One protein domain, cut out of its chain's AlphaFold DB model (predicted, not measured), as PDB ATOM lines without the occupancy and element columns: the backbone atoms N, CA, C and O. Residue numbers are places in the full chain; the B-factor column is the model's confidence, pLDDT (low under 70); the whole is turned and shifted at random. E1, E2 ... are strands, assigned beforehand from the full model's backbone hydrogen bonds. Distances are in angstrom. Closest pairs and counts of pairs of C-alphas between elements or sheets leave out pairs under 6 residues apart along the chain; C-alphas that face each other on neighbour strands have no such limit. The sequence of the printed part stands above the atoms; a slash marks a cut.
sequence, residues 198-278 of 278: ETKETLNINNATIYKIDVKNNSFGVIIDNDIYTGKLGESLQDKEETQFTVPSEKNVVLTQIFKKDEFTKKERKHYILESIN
ATOM      1  N   GLU A 198     525.230 370.779 360.790       81.88
ATOM      2  CA  GLU A 198     524.001 370.519 361.549       81.88
ATOM      3  C   GLU A 198     524.181 371.035 362.980       81.88
ATOM      4  O   GLU A 198     525.034 370.544 363.720       81.88
ATOM      5  N   THR A 199     523.371 372.014 363.382       87.19
ATOM      6  CA  THR A 199     523.288 372.484 364.768       87.19
ATOM      7  C   THR A 199     521.929 372.128 365.356       87.19
ATOM      8  O   THR A 199     520.895 372.212 364.688       87.19
ATOM      9  N   LYS A 200     521.933 371.689 366.618       89.06
ATOM     10  CA  LYS A 200     520.723 371.365 367.378       89.06
ATOM     11  C   LYS A 200     520.629 372.287 368.577       89.06
ATOM     12  O   LYS A 200     521.581 372.384 369.347       89.06
ATOM     13  N   GLU A 201     519.482 372.924 368.737       90.69
ATOM     14  CA  GLU A 201     519.190 373.821 369.846       90.69
ATOM     15  C   GLU A 201     517.877 373.403 370.505       90.69
ATOM     16  O   GLU A 201     516.881 373.147 369.831       90.69
ATOM     17  N   THR A 202     517.873 373.318 371.833       89.75
ATOM     18  CA  THR A 202     516.655 373.048 372.596       89.75
ATOM     19  C   THR A 202     515.953 374.361 372.915       89.75
ATOM     20  O   THR A 202     516.509 375.218 373.599       89.75
ATOM     21  N   LEU A 203     514.707 374.490 372.469       88.31
ATOM     22  CA  LEU A 203     513.843 375.629 372.740       88.31
ATOM     23  C   LEU A 203     512.783 375.243 373.771       88.31
ATOM     24  O   LEU A 203     512.013 374.304 373.567       88.31
ATOM     25  N   ASN A 204     512.715 376.009 374.857       87.88
ATOM     26  CA  ASN A 204     511.639 375.916 375.839       87.88
ATOM     27  C   ASN A 204     510.653 377.056 375.579       87.88
ATOM     28  O   ASN A 204     510.975 378.217 375.837       87.88
ATOM     29  N   ILE A 205     509.468 376.734 375.062       85.31
ATOM     30  CA  ILE A 205     508.424 377.728 374.796       85.31
ATOM     31  C   ILE A 205     507.360 377.615 375.883       85.31
ATOM     32  O   ILE A 205     506.669 376.600 376.004       85.31
ATOM     33  N   ASN A 206     507.226 378.682 376.665       83.25
ATOM     34  CA  ASN A 206     506.160 378.806 377.649       83.25
ATOM     35  C   ASN A 206     504.884 379.299 376.959       83.25
ATOM     36  O   ASN A 206     504.948 380.223 376.151       83.25
ATOM     37  N   ASN A 207     503.737 378.714 377.310       82.75
ATOM     38  CA  ASN A 207     502.419 379.078 376.770       82.75
ATOM     39  C   ASN A 207     502.323 379.026 375.229       82.75
ATOM     40  O   ASN A 207     501.701 379.884 374.607       82.75
ATOM     41  N   ALA A 208     502.925 378.019 374.592       82.19
ATOM     42  CA  ALA A 208     502.742 377.784 373.165       82.19
ATOM     43  C   ALA A 208     501.279 377.441 372.850       82.19
ATOM     44  O   ALA A 208     500.662 376.609 373.524       82.19
ATOM     45  N   THR A 209     500.737 378.045 371.792       81.38
ATOM     46  CA  THR A 209     499.397 377.724 371.293       81.38
ATOM     47  C   THR A 209     499.436 376.392 370.553       81.38
ATOM     48  O   THR A 209     499.932 376.297 369.427       81.38
ATOM     49  N   ILE A 210     498.886 375.359 371.189       75.62
ATOM     50  CA  ILE A 210     498.734 374.021 370.620       75.62
ATOM     51  C   ILE A 210     497.298 373.841 370.151       75.62
ATOM     52  O   ILE A 210     496.350 373.998 370.921       75.62
ATOM     53  N   TYR A 211     497.138 373.464 368.889       72.25
ATOM     54  CA  TYR A 211     495.868 373.045 368.323       72.25
ATOM     55  C   TYR A 211     495.700 371.542 368.541       72.25
ATOM     56  O   TYR A 211     496.587 370.739 368.244       72.25
ATOM     57  N   LYS A 212     494.561 371.190 369.146       68.25
ATOM     58  CA  LYS A 212     494.318 369.895 369.780       68.25
ATOM     59  C   LYS A 212     494.649 368.675 368.916       68.25
ATOM     60  O   LYS A 212     494.320 368.593 367.738       68.25
ATOM     61  N   ILE A 213     495.197 367.705 369.641       59.16
ATOM     62  CA  ILE A 213     495.636 366.375 369.246       59.16
ATOM     63  C   ILE A 213     494.493 365.566 368.606       59.16
ATOM     64  O   ILE A 213     493.461 365.336 369.248       59.16
ATOM     65  N   ASP A 214     494.687 365.061 367.388       64.69
ATOM     66  CA  ASP A 214     493.963 363.882 366.916       64.69
ATOM     67  C   ASP A 214     494.442 362.690 367.749       64.69
ATOM     68  O   ASP A 214     495.482 362.088 367.488       64.69
ATOM     69  N   VAL A 215     493.690 362.374 368.804       62.44
ATOM     70  CA  VAL A 215     494.037 361.320 369.770       62.44
ATOM     71  C   VAL A 215     494.144 359.950 369.093       62.44
ATOM     72  O   VAL A 215     494.912 359.104 369.544       62.44
ATOM     73  N   LYS A 216     493.405 359.726 368.000       68.38
ATOM     74  CA  LYS A 216     493.426 358.458 367.267       68.38
ATOM     75  C   LYS A 216     494.729 358.291 366.486       68.38
ATOM     76  O   LYS A 216     495.250 357.182 366.414       68.38
ATOM     77  N   ASN A 217     495.246 359.384 365.928       69.31
ATOM     78  CA  ASN A 217     496.446 359.384 365.089       69.31
ATOM     79  C   ASN A 217     497.710 359.895 365.812       69.31
ATOM     80  O   ASN A 217     498.801 359.849 365.238       69.31
ATOM     81  N   ASN A 218     497.568 360.319 367.072       72.19
ATOM     82  CA  ASN A 218     498.602 360.911 367.920       72.19
ATOM     83  C   ASN A 218     499.309 362.119 367.273       72.19
ATOM     84  O   ASN A 218     500.523 362.269 367.398       72.19
ATOM     85  N   SER A 219     498.558 362.954 366.548       77.56
ATOM     86  CA  SER A 219     499.081 364.124 365.829       77.56
ATOM     87  C   SER A 219     498.531 365.427 366.393       77.56
ATOM     88  O   SER A 219     497.389 365.457 366.835       77.56
ATOM     89  N   PHE A 220     499.302 366.509 366.353       78.38
ATOM     90  CA  PHE A 220     498.926 367.839 366.852       78.38
ATOM     91  C   PHE A 220     499.335 368.938 365.864       78.38
ATOM     92  O   PHE A 220     500.141 368.702 364.962       78.38
ATOM     93  N   GLY A 221     498.805 370.147 366.072       81.44
ATOM     94  CA  GLY A 221     499.298 371.376 365.449       81.44
ATOM     95  C   GLY A 221     499.914 372.321 366.486       81.44
ATOM     96  O   GLY A 221     499.390 372.436 367.592       81.44
ATOM     97  N   VAL A 222     501.002 373.012 366.151       81.44
ATOM     98  CA  VAL A 222     501.655 374.023 367.006       81.44
ATOM     99  C   VAL A 222     501.985 375.272 366.194       81.44
ATOM    100  O   VAL A 222     502.381 375.160 365.035       81.44
ATOM    101  N   ILE A 223     501.819 376.457 366.793       79.50
ATOM    102  CA  ILE A 223     502.306 377.712 366.203       79.50
ATOM    103  C   ILE A 223     503.700 378.035 366.737       79.50
ATOM    104  O   ILE A 223     503.891 378.128 367.950       79.50
ATOM    105  N   ILE A 224     504.648 378.252 365.824       75.50
ATOM    106  CA  ILE A 224     506.013 378.721 366.107       75.50
ATOM    107  C   ILE A 224     506.269 379.910 365.178       75.50
ATOM    108  O   ILE A 224     506.075 379.783 363.975       75.50
ATOM    109  N   ASP A 225     506.660 381.066 365.717       75.06
ATOM    110  CA  ASP A 225     506.968 382.274 364.930       75.06
ATOM    111  C   ASP A 225     505.864 382.692 363.922       75.06
ATOM    112  O   ASP A 225     506.151 383.222 362.854       75.06
ATOM    113  N   ASN A 226     504.587 382.497 364.283       75.94
ATOM    114  CA  ASN A 226     503.377 382.709 363.459       75.94
ATOM    115  C   ASN A 226     503.117 381.687 362.337       75.94
ATOM    116  O   ASN A 226     502.089 381.789 361.662       75.94
ATOM    117  N   ASP A 227     503.964 380.674 362.184       76.12
ATOM    118  CA  ASP A 227     503.743 379.569 361.256       76.12
ATOM    119  C   ASP A 227     503.092 378.374 361.959       76.12
ATOM    120  O   ASP A 227     503.365 378.089 363.127       76.12
ATOM    121  N   ILE A 228     502.200 377.677 361.246       79.19
ATOM    122  CA  ILE A 228     501.511 376.481 361.745       79.19
ATOM    123  C   ILE A 228     502.272 375.246 361.277       79.19
ATOM    124  O   ILE A 228     502.373 374.985 360.077       79.19
ATOM    125  N   TYR A 229     502.704 374.455 362.248       81.00
ATOM    126  CA  TYR A 229     503.378 373.185 362.050       81.00
ATOM    127  C   TYR A 229     502.492 372.039 362.530       81.00
ATOM    128  O   TYR A 229     501.796 372.173 363.538       81.00
ATOM    129  N   THR A 230     502.540 370.898 361.845       84.50
ATOM    130  CA  THR A 230     501.817 369.682 362.257       84.50
ATOM    131  C   THR A 230     502.774 368.510 362.429       84.50
ATOM    132  O   THR A 230     503.816 368.457 361.780       84.50
ATOM    133  N   GLY A 231     502.472 367.574 363.327       83.56
ATOM    134  CA  GLY A 231     503.343 366.416 363.535       83.56
ATOM    135  C   GLY A 231     502.954 365.546 364.722       83.56
ATOM    136  O   GLY A 231     501.860 365.679 365.275       83.56
ATOM    137  N   LYS A 232     503.862 364.641 365.096       85.19
ATOM    138  CA  LYS A 232     503.757 363.753 366.263       85.19
ATOM    139  C   LYS A 232     504.944 363.960 367.201       85.19
ATOM    140  O   LYS A 232     505.970 364.509 366.806       85.19
ATOM    141  N   LEU A 233     504.792 363.538 368.457       82.50
ATOM    142  CA  LEU A 233     505.864 363.647 369.448       82.50
ATOM    143  C   LEU A 233     507.056 362.792 369.012       82.50
ATOM    144  O   LEU A 233     506.874 361.639 368.626       82.50
ATOM    145  N   GLY A 234     508.255 363.367 369.077       80.31
ATOM    146  CA  GLY A 234     509.499 362.733 368.638       80.31
ATOM    147  C   GLY A 234     509.694 362.666 367.118       80.31
ATOM    148  O   GLY A 234     510.704 362.130 366.667       80.31
ATOM    149  N   GLU A 235     508.771 363.207 366.315       84.56
ATOM    150  CA  GLU A 235     508.887 363.272 364.854       84.56
ATOM    151  C   GLU A 235     509.161 364.709 364.379       84.56
ATOM    152  O   GLU A 235     508.872 365.688 365.073       84.56
ATOM    153  N   SER A 236     509.734 364.843 363.177       84.50
ATOM    154  CA  SER A 236     509.904 366.152 362.539       84.50
ATOM    155  C   SER A 236     508.548 366.764 362.205       84.50
ATOM    156  O   SER A 236     507.699 366.111 361.596       84.50
ATOM    157  N   LEU A 237     508.369 368.028 362.574       84.12
ATOM    158  CA  LEU A 237     507.183 368.790 362.221       84.12
ATOM    159  C   LEU A 237     507.172 369.111 360.719       84.12
ATOM    160  O   LEU A 237     508.219 369.368 360.123       84.12
ATOM    161  N   GLN A 238     505.985 369.097 360.118       82.81
ATOM    162  CA  GLN A 238     505.750 369.360 358.701       82.81
ATOM    163  C   GLN A 238     505.050 370.712 358.507       82.81
ATOM    164  O   GLN A 238     504.102 371.035 359.236       82.81
ATOM    165  N   ASP A 239     505.515 371.478 357.515       69.12
ATOM    166  CA  ASP A 239     504.912 372.747 357.094       69.12
ATOM    167  C   ASP A 239     503.555 372.506 356.416       69.12
ATOM    168  O   ASP A 239     503.450 371.680 355.514       69.12
ATOM    169  N   LYS A 240     502.537 373.250 356.872       67.25
ATOM    170  CA  LYS A 240     501.149 373.366 356.371       67.25
ATOM    171  C   LYS A 240     500.564 372.225 355.514       67.25
ATOM    172  O   LYS A 240     500.778 372.149 354.308       67.25
ATOM    173  N   GLU A 241     499.551 371.581 356.096       53.12
ATOM    174  CA  GLU A 241     498.278 371.292 355.418       53.12
ATOM    175  C   GLU A 241     497.174 372.212 355.991       53.12
ATOM    176  O   GLU A 241     497.252 372.653 357.142       53.12
ATOM    177  N   GLU A 242     496.133 372.523 355.206       52.19
ATOM    178  CA  GLU A 242     494.891 373.122 355.720       52.19
ATOM    179  C   GLU A 242     494.166 372.106 356.614       52.19
ATOM    180  O   GLU A 242     493.293 371.359 356.177       52.19
ATOM    181  N   THR A 243     494.539 372.040 357.886       54.75
ATOM    182  CA  THR A 243     493.942 371.085 358.826       54.75
ATOM    183  C   THR A 243     492.911 371.736 359.742       54.75
ATOM    184  O   THR A 243     493.159 372.760 360.378       54.75
ATOM    185  N   GLN A 244     491.748 371.087 359.846       54.53
ATOM    186  CA  GLN A 244     490.606 371.474 360.681       54.53
ATOM    187  C   GLN A 244     490.831 371.126 362.168       54.53
ATOM    188  O   GLN A 244     490.092 370.331 362.750       54.53
ATOM    189  N   PHE A 245     491.852 371.690 362.815       61.09
ATOM    190  CA  PHE A 245     491.998 371.543 364.268       61.09
ATOM    191  C   PHE A 245     491.099 372.548 365.002       61.09
ATOM    192  O   PHE A 245     491.109 373.737 364.699       61.09
ATOM    193  N   THR A 246     490.305 372.085 365.973       56.00
ATOM    194  CA  THR A 246     489.169 372.865 366.510       56.00
ATOM    195  C   THR A 246     489.243 373.240 367.990       56.00
ATOM    196  O   THR A 246     488.267 373.762 368.519       56.00
ATOM    197  N   VAL A 247     490.378 373.070 368.680       59.75
ATOM    198  CA  VAL A 247     490.528 373.613 370.046       59.75
ATOM    199  C   VAL A 247     491.969 374.081 370.295       59.75
ATOM    200  O   VAL A 247     492.846 373.224 370.417       59.75
ATOM    201  N   PRO A 248     492.240 375.398 370.362       69.44
ATOM    202  CA  PRO A 248     493.523 375.915 370.829       69.44
ATOM    203  C   PRO A 248     493.631 375.785 372.357       69.44
ATOM    204  O   PRO A 248     492.673 376.052 373.082       69.44
ATOM    205  N   SER A 249     494.800 375.386 372.850       75.75
ATOM    206  CA  SER A 249     495.154 375.391 374.272       75.75
ATOM    207  C   SER A 249     496.585 375.876 374.454       75.75
ATOM    208  O   SER A 249     497.457 375.488 373.677       75.75
ATOM    209  N   GLU A 250     496.835 376.672 375.487       83.12
ATOM    210  CA  GLU A 250     498.186 377.105 375.848       83.12
ATOM    211  C   GLU A 250     498.884 376.022 376.675       83.12
ATOM    212  O   GLU A 250     498.334 375.525 377.664       83.12
ATOM    213  N   LYS A 251     500.084 375.628 376.242       83.75
ATOM    214  CA  LYS A 251     500.883 374.564 376.857       83.75
ATOM    215  C   LYS A 251     502.361 374.918 376.890       83.75
ATOM    216  O   LYS A 251     502.843 375.640 376.024       83.75
ATOM    217  N   ASN A 252     503.091 374.377 377.860       82.88
ATOM    218  CA  ASN A 252     504.547 374.480 377.846       82.88
ATOM    219  C   ASN A 252     505.103 373.374 376.953       82.88
ATOM    220  O   ASN A 252     504.739 372.209 377.116       82.88
ATOM    221  N   VAL A 253     505.977 373.728 376.015       85.81
ATOM    222  CA  VAL A 253     506.535 372.774 375.052       85.81
ATOM    223  C   VAL A 253     508.050 372.841 374.990       85.81
ATOM    224  O   VAL A 253     508.651 373.909 375.117       85.81
ATOM    225  N   VAL A 254     508.653 371.676 374.762       87.06
ATOM    226  CA  VAL A 254     510.087 371.537 374.500       87.06
ATOM    227  C   VAL A 254     510.264 371.112 373.053       87.06
ATOM    228  O   VAL A 254     509.746 370.069 372.645       87.06
ATOM    229  N   LEU A 255     510.987 371.919 372.284       88.25
ATOM    230  CA  LEU A 255     511.313 371.655 370.888       88.25
ATOM    231  C   LEU A 255     512.820 371.458 370.735       88.25
ATOM    232  O   LEU A 255     513.609 372.184 371.336       88.25
ATOM    233  N   THR A 256     513.216 370.547 369.857       90.25
ATOM    234  CA  THR A 256     514.562 370.537 369.284       90.25
ATOM    235  C   THR A 256     514.495 371.235 367.933       90.25
ATOM    236  O   THR A 256     513.925 370.709 366.976       90.25
ATOM    237  N   GLN A 257     515.069 372.431 367.843       88.69
ATOM    238  CA  GLN A 257     515.329 373.098 366.578       88.69
ATOM    239  C   GLN A 257     516.584 372.485 365.961       88.69
ATOM    240  O   GLN A 257     517.657 372.506 366.562       88.69
ATOM    241  N   ILE A 258     516.458 371.963 364.746       88.00
ATOM    242  CA  ILE A 258     517.580 371.453 363.967       88.00
ATOM    243  C   ILE A 258     517.775 372.378 362.772       88.00
ATOM    244  O   ILE A 258     516.917 372.495 361.889       88.00
ATOM    245  N   PHE A 259     518.925 373.035 362.750       86.00
ATOM    246  CA  PHE A 259     519.346 373.900 361.667       86.00
ATOM    247  C   PHE A 259     520.398 373.173 360.834       86.00
ATOM    248  O   PHE A 259     521.425 372.726 361.344       86.00
ATOM    249  N   LYS A 260     520.111 373.017 359.542       83.88
ATOM    250  CA  LYS A 260     521.018 372.422 358.560       83.88
ATOM    251  C   LYS A 260     521.412 373.481 357.555       83.88
ATOM    252  O   LYS A 260     520.541 374.022 356.875       83.88
ATOM    253  N   LYS A 261     522.711 373.728 357.431       81.56
ATOM    254  CA  LYS A 261     523.276 374.612 356.418       81.56
ATOM    255  C   LYS A 261     524.138 373.799 355.469       81.56
ATOM    256  O   LYS A 261     525.126 373.190 355.873       81.56
ATOM    257  N   ASP A 262     523.731 373.782 354.210       77.81
ATOM    258  CA  ASP A 262     524.559 373.291 353.118       77.81
ATOM    259  C   ASP A 262     525.579 374.389 352.791       77.81
ATOM    260  O   ASP A 262     525.205 375.471 352.328       77.81
ATOM    261  N   GLU A 263     526.856 374.154 353.108       72.62
ATOM    262  CA  GLU A 263     527.892 375.182 352.957       72.62
ATOM    263  C   GLU A 263     528.086 375.575 351.484       72.62
ATOM    264  O   GLU A 263     528.359 376.735 351.196       72.62
ATOM    265  N   PHE A 264     527.849 374.665 350.532       70.00
ATOM    266  CA  PHE A 264     528.011 374.924 349.100       70.00
ATOM    267  C   PHE A 264     526.941 375.842 348.501       70.00
ATOM    268  O   PHE A 264     527.221 376.809 347.786       70.00
ATOM    269  N   THR A 265     525.681 375.524 348.769       66.00
ATOM    270  CA  THR A 265     524.523 376.236 348.226       66.00
ATOM    271  C   THR A 265     524.100 377.405 349.106       66.00
ATOM    272  O   THR A 265     523.254 378.197 348.688       66.00
ATOM    273  N   LYS A 266     524.650 377.496 350.326       71.50
ATOM    274  CA  LYS A 266     524.166 378.356 351.416       71.50
ATOM    275  C   LYS A 266     522.683 378.135 351.729       71.50
ATOM    276  O   LYS A 266     522.041 379.005 352.309       71.50
ATOM    277  N   LYS A 267     522.106 376.997 351.317       73.69
ATOM    278  CA  LYS A 267     520.710 376.688 351.617       73.69
ATOM    279  C   LYS A 267     520.606 376.303 353.075       73.69
ATOM    280  O   LYS A 267     521.245 375.360 353.540       73.69
ATOM    281  N   GLU A 268     519.737 377.021 353.756       81.38
ATOM    282  CA  GLU A 268     519.395 376.770 355.137       81.38
ATOM    283  C   GLU A 268     518.074 376.013 355.179       81.38
ATOM    284  O   GLU A 268     517.124 376.320 354.453       81.38
ATOM    285  N   ARG A 269     518.024 374.977 356.009       81.25
ATOM    286  CA  ARG A 269     516.798 374.251 356.319       81.25
ATOM    287  C   ARG A 269     516.642 374.211 357.822       81.25
ATOM    288  O   ARG A 269     517.499 373.686 358.532       81.25
ATOM    289  N   LYS A 270     515.518 374.737 358.284       83.94
ATOM    290  CA  LYS A 270     515.093 374.677 359.676       83.94
ATOM    291  C   LYS A 270     514.006 373.616 359.779       83.94
ATOM    292  O   LYS A 270     513.066 373.630 358.995       83.94
ATOM    293  N   HIS A 271     514.155 372.684 360.706       87.19
ATOM    294  CA  HIS A 271     513.066 371.795 361.100       87.19
ATOM    295  C   HIS A 271     513.019 371.704 362.615       87.19
ATOM    296  O   HIS A 271     514.014 371.932 363.304       87.19
ATOM    297  N   TYR A 272     511.842 371.378 363.120       85.81
ATOM    298  CA  TYR A 272     511.589 371.263 364.543       85.81
ATOM    299  C   TYR A 272     511.162 369.838 364.858       85.81
ATOM    300  O   TYR A 272     510.473 369.203 364.062       85.81
ATOM    301  N   ILE A 273     511.556 369.351 366.024       87.44
ATOM    302  CA  ILE A 273     511.030 368.126 366.623       87.44
ATOM    303  C   ILE A 273     510.358 368.531 367.925       87.44
ATOM    304  O   ILE A 273     510.971 369.227 368.735       87.44
ATOM    305  N   LEU A 274     509.106 368.121 368.128       85.62
ATOM    306  CA  LEU A 274     508.446 368.305 369.417       85.62
ATOM    307  C   LEU A 274     508.792 367.153 370.352       85.62
ATOM    308  O   LEU A 274     508.381 366.019 370.119       85.62
ATOM    309  N   GLU A 275     509.508 367.465 371.428       86.88
ATOM    310  CA  GLU A 275     509.978 366.486 372.409       86.88
ATOM    311  C   GLU A 275     508.932 366.235 373.501       86.88
ATOM    312  O   GLU A 275     508.698 365.095 373.901       86.88
ATOM    313  N   SER A 276     508.271 367.291 373.996       84.25
ATOM    314  CA  SER A 276     507.241 367.156 375.037       84.25
ATOM    315  C   SER A 276     506.234 368.307 375.078       84.25
ATOM    316  O   SER A 276     506.512 369.418 374.620       84.25
ATOM    317  N   ILE A 277     505.065 368.018 375.665       81.62
ATOM    318  CA  ILE A 277     503.982 368.959 375.982       81.62
ATOM    319  C   ILE A 277     503.617 368.764 377.458       81.62
ATOM    320  O   ILE A 277     503.276 367.646 377.848       81.62
ATOM    321  N   ASN A 278     503.643 369.839 378.250       80.00
ATOM    322  CA  ASN A 278     503.258 369.867 379.668       80.00
ATOM    323  C   ASN A 278     502.047 370.793 379.878       80.00
ATOM    324  O   ASN A 278     502.142 371.990 379.521       80.00
TER     325      ASN A 278
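Overview. This is residues 198 to 278 of the 278 residues of an uncharacterized protein of Staphylococcus aureus (UniProt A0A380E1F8). One antiparallel sheet is curled like part of a barrel and folded back on itself, with the short hairpin E2 and E3 facing the long hairpin E4 and E5, and the bent strand E1 as the hinge between them. The long strands E1, E4 and E5 run along the length of the model, and a long loop, residues 232 to 247, leads from E3 back to E4. The printed part has 81 residues, with five named strands, E1 to E5 in that order along the chain, and no named helix; the class is all strand. The sheet order is E3, E2, E1, E4, E5. The whole is compact, with a radius of gyration of the C-alphas of 13.3 A, yet elongated in outline, spanning 43 by 25 by 22 A.

Arrangement. Start at E1, residues 198 to 214, which bends by 96 degrees at residue 211. A tight link leads into E2, residues 219 to 224, its antiparallel hairpin partner; look for N 211 and O 221, 2.8 A apart and within hydrogen-bond range. Another tight link leads to E3, residues 227 to 231, an edge strand that forms a hairpin with E2; N 222 and O 229 are 2.9 A apart. E1, E2 and E3 are a meander, each strand the antiparallel neighbour of the one before. Past the long link, find E4, residues 248 to 262, which bends by 86 degrees at residue 251. E4 is antiparallel to E1, with N 203 and O 255 at 2.8 A, and E1 to E4 form a Greek key, a meander of three strands whose first is also the antiparallel neighbour of the fourth. After a tight link comes E5, residues 268 to 277, the other edge strand, in a hairpin with E4; N 258 and O 271 are 2.8 A apart. In this folded sheet, one sheet bent back into two leaves, E3 and E2 face E4 and E5 with 18 pairs of C-alphas within 11 A. E2 and E5 are apart, as are E3 and E4.

Along the chain. Find C-alpha 198 at (524.001, 370.519, 361.549); from there E1 runs 31.2 A to C-alpha 214 at (493.963, 363.882, 366.916). E4 covers 35.8 A from first to last C-alpha, and E5 covers 27.1 A, ending at C-alpha 277, (503.982, 368.959, 375.982). Within the long link, residues 238 to 239 pair antiparallel with residues 229 to 230 of E3.

Size, cuts and confidence. The C-alphas farthest apart are those of Val 247 and Phe 264, 43.0 A. The sheet is twisted, its C-alphas lying up to 8.2 A off its best plane. The printed part has no cut and ends at the chain's last residue, Asn 278. The link E3 to E4 is long, with 16 residues. The mean pLDDT of the printed part is 78.0, and it is under 70 at residues 212 to 217, 239 to 248 and 265.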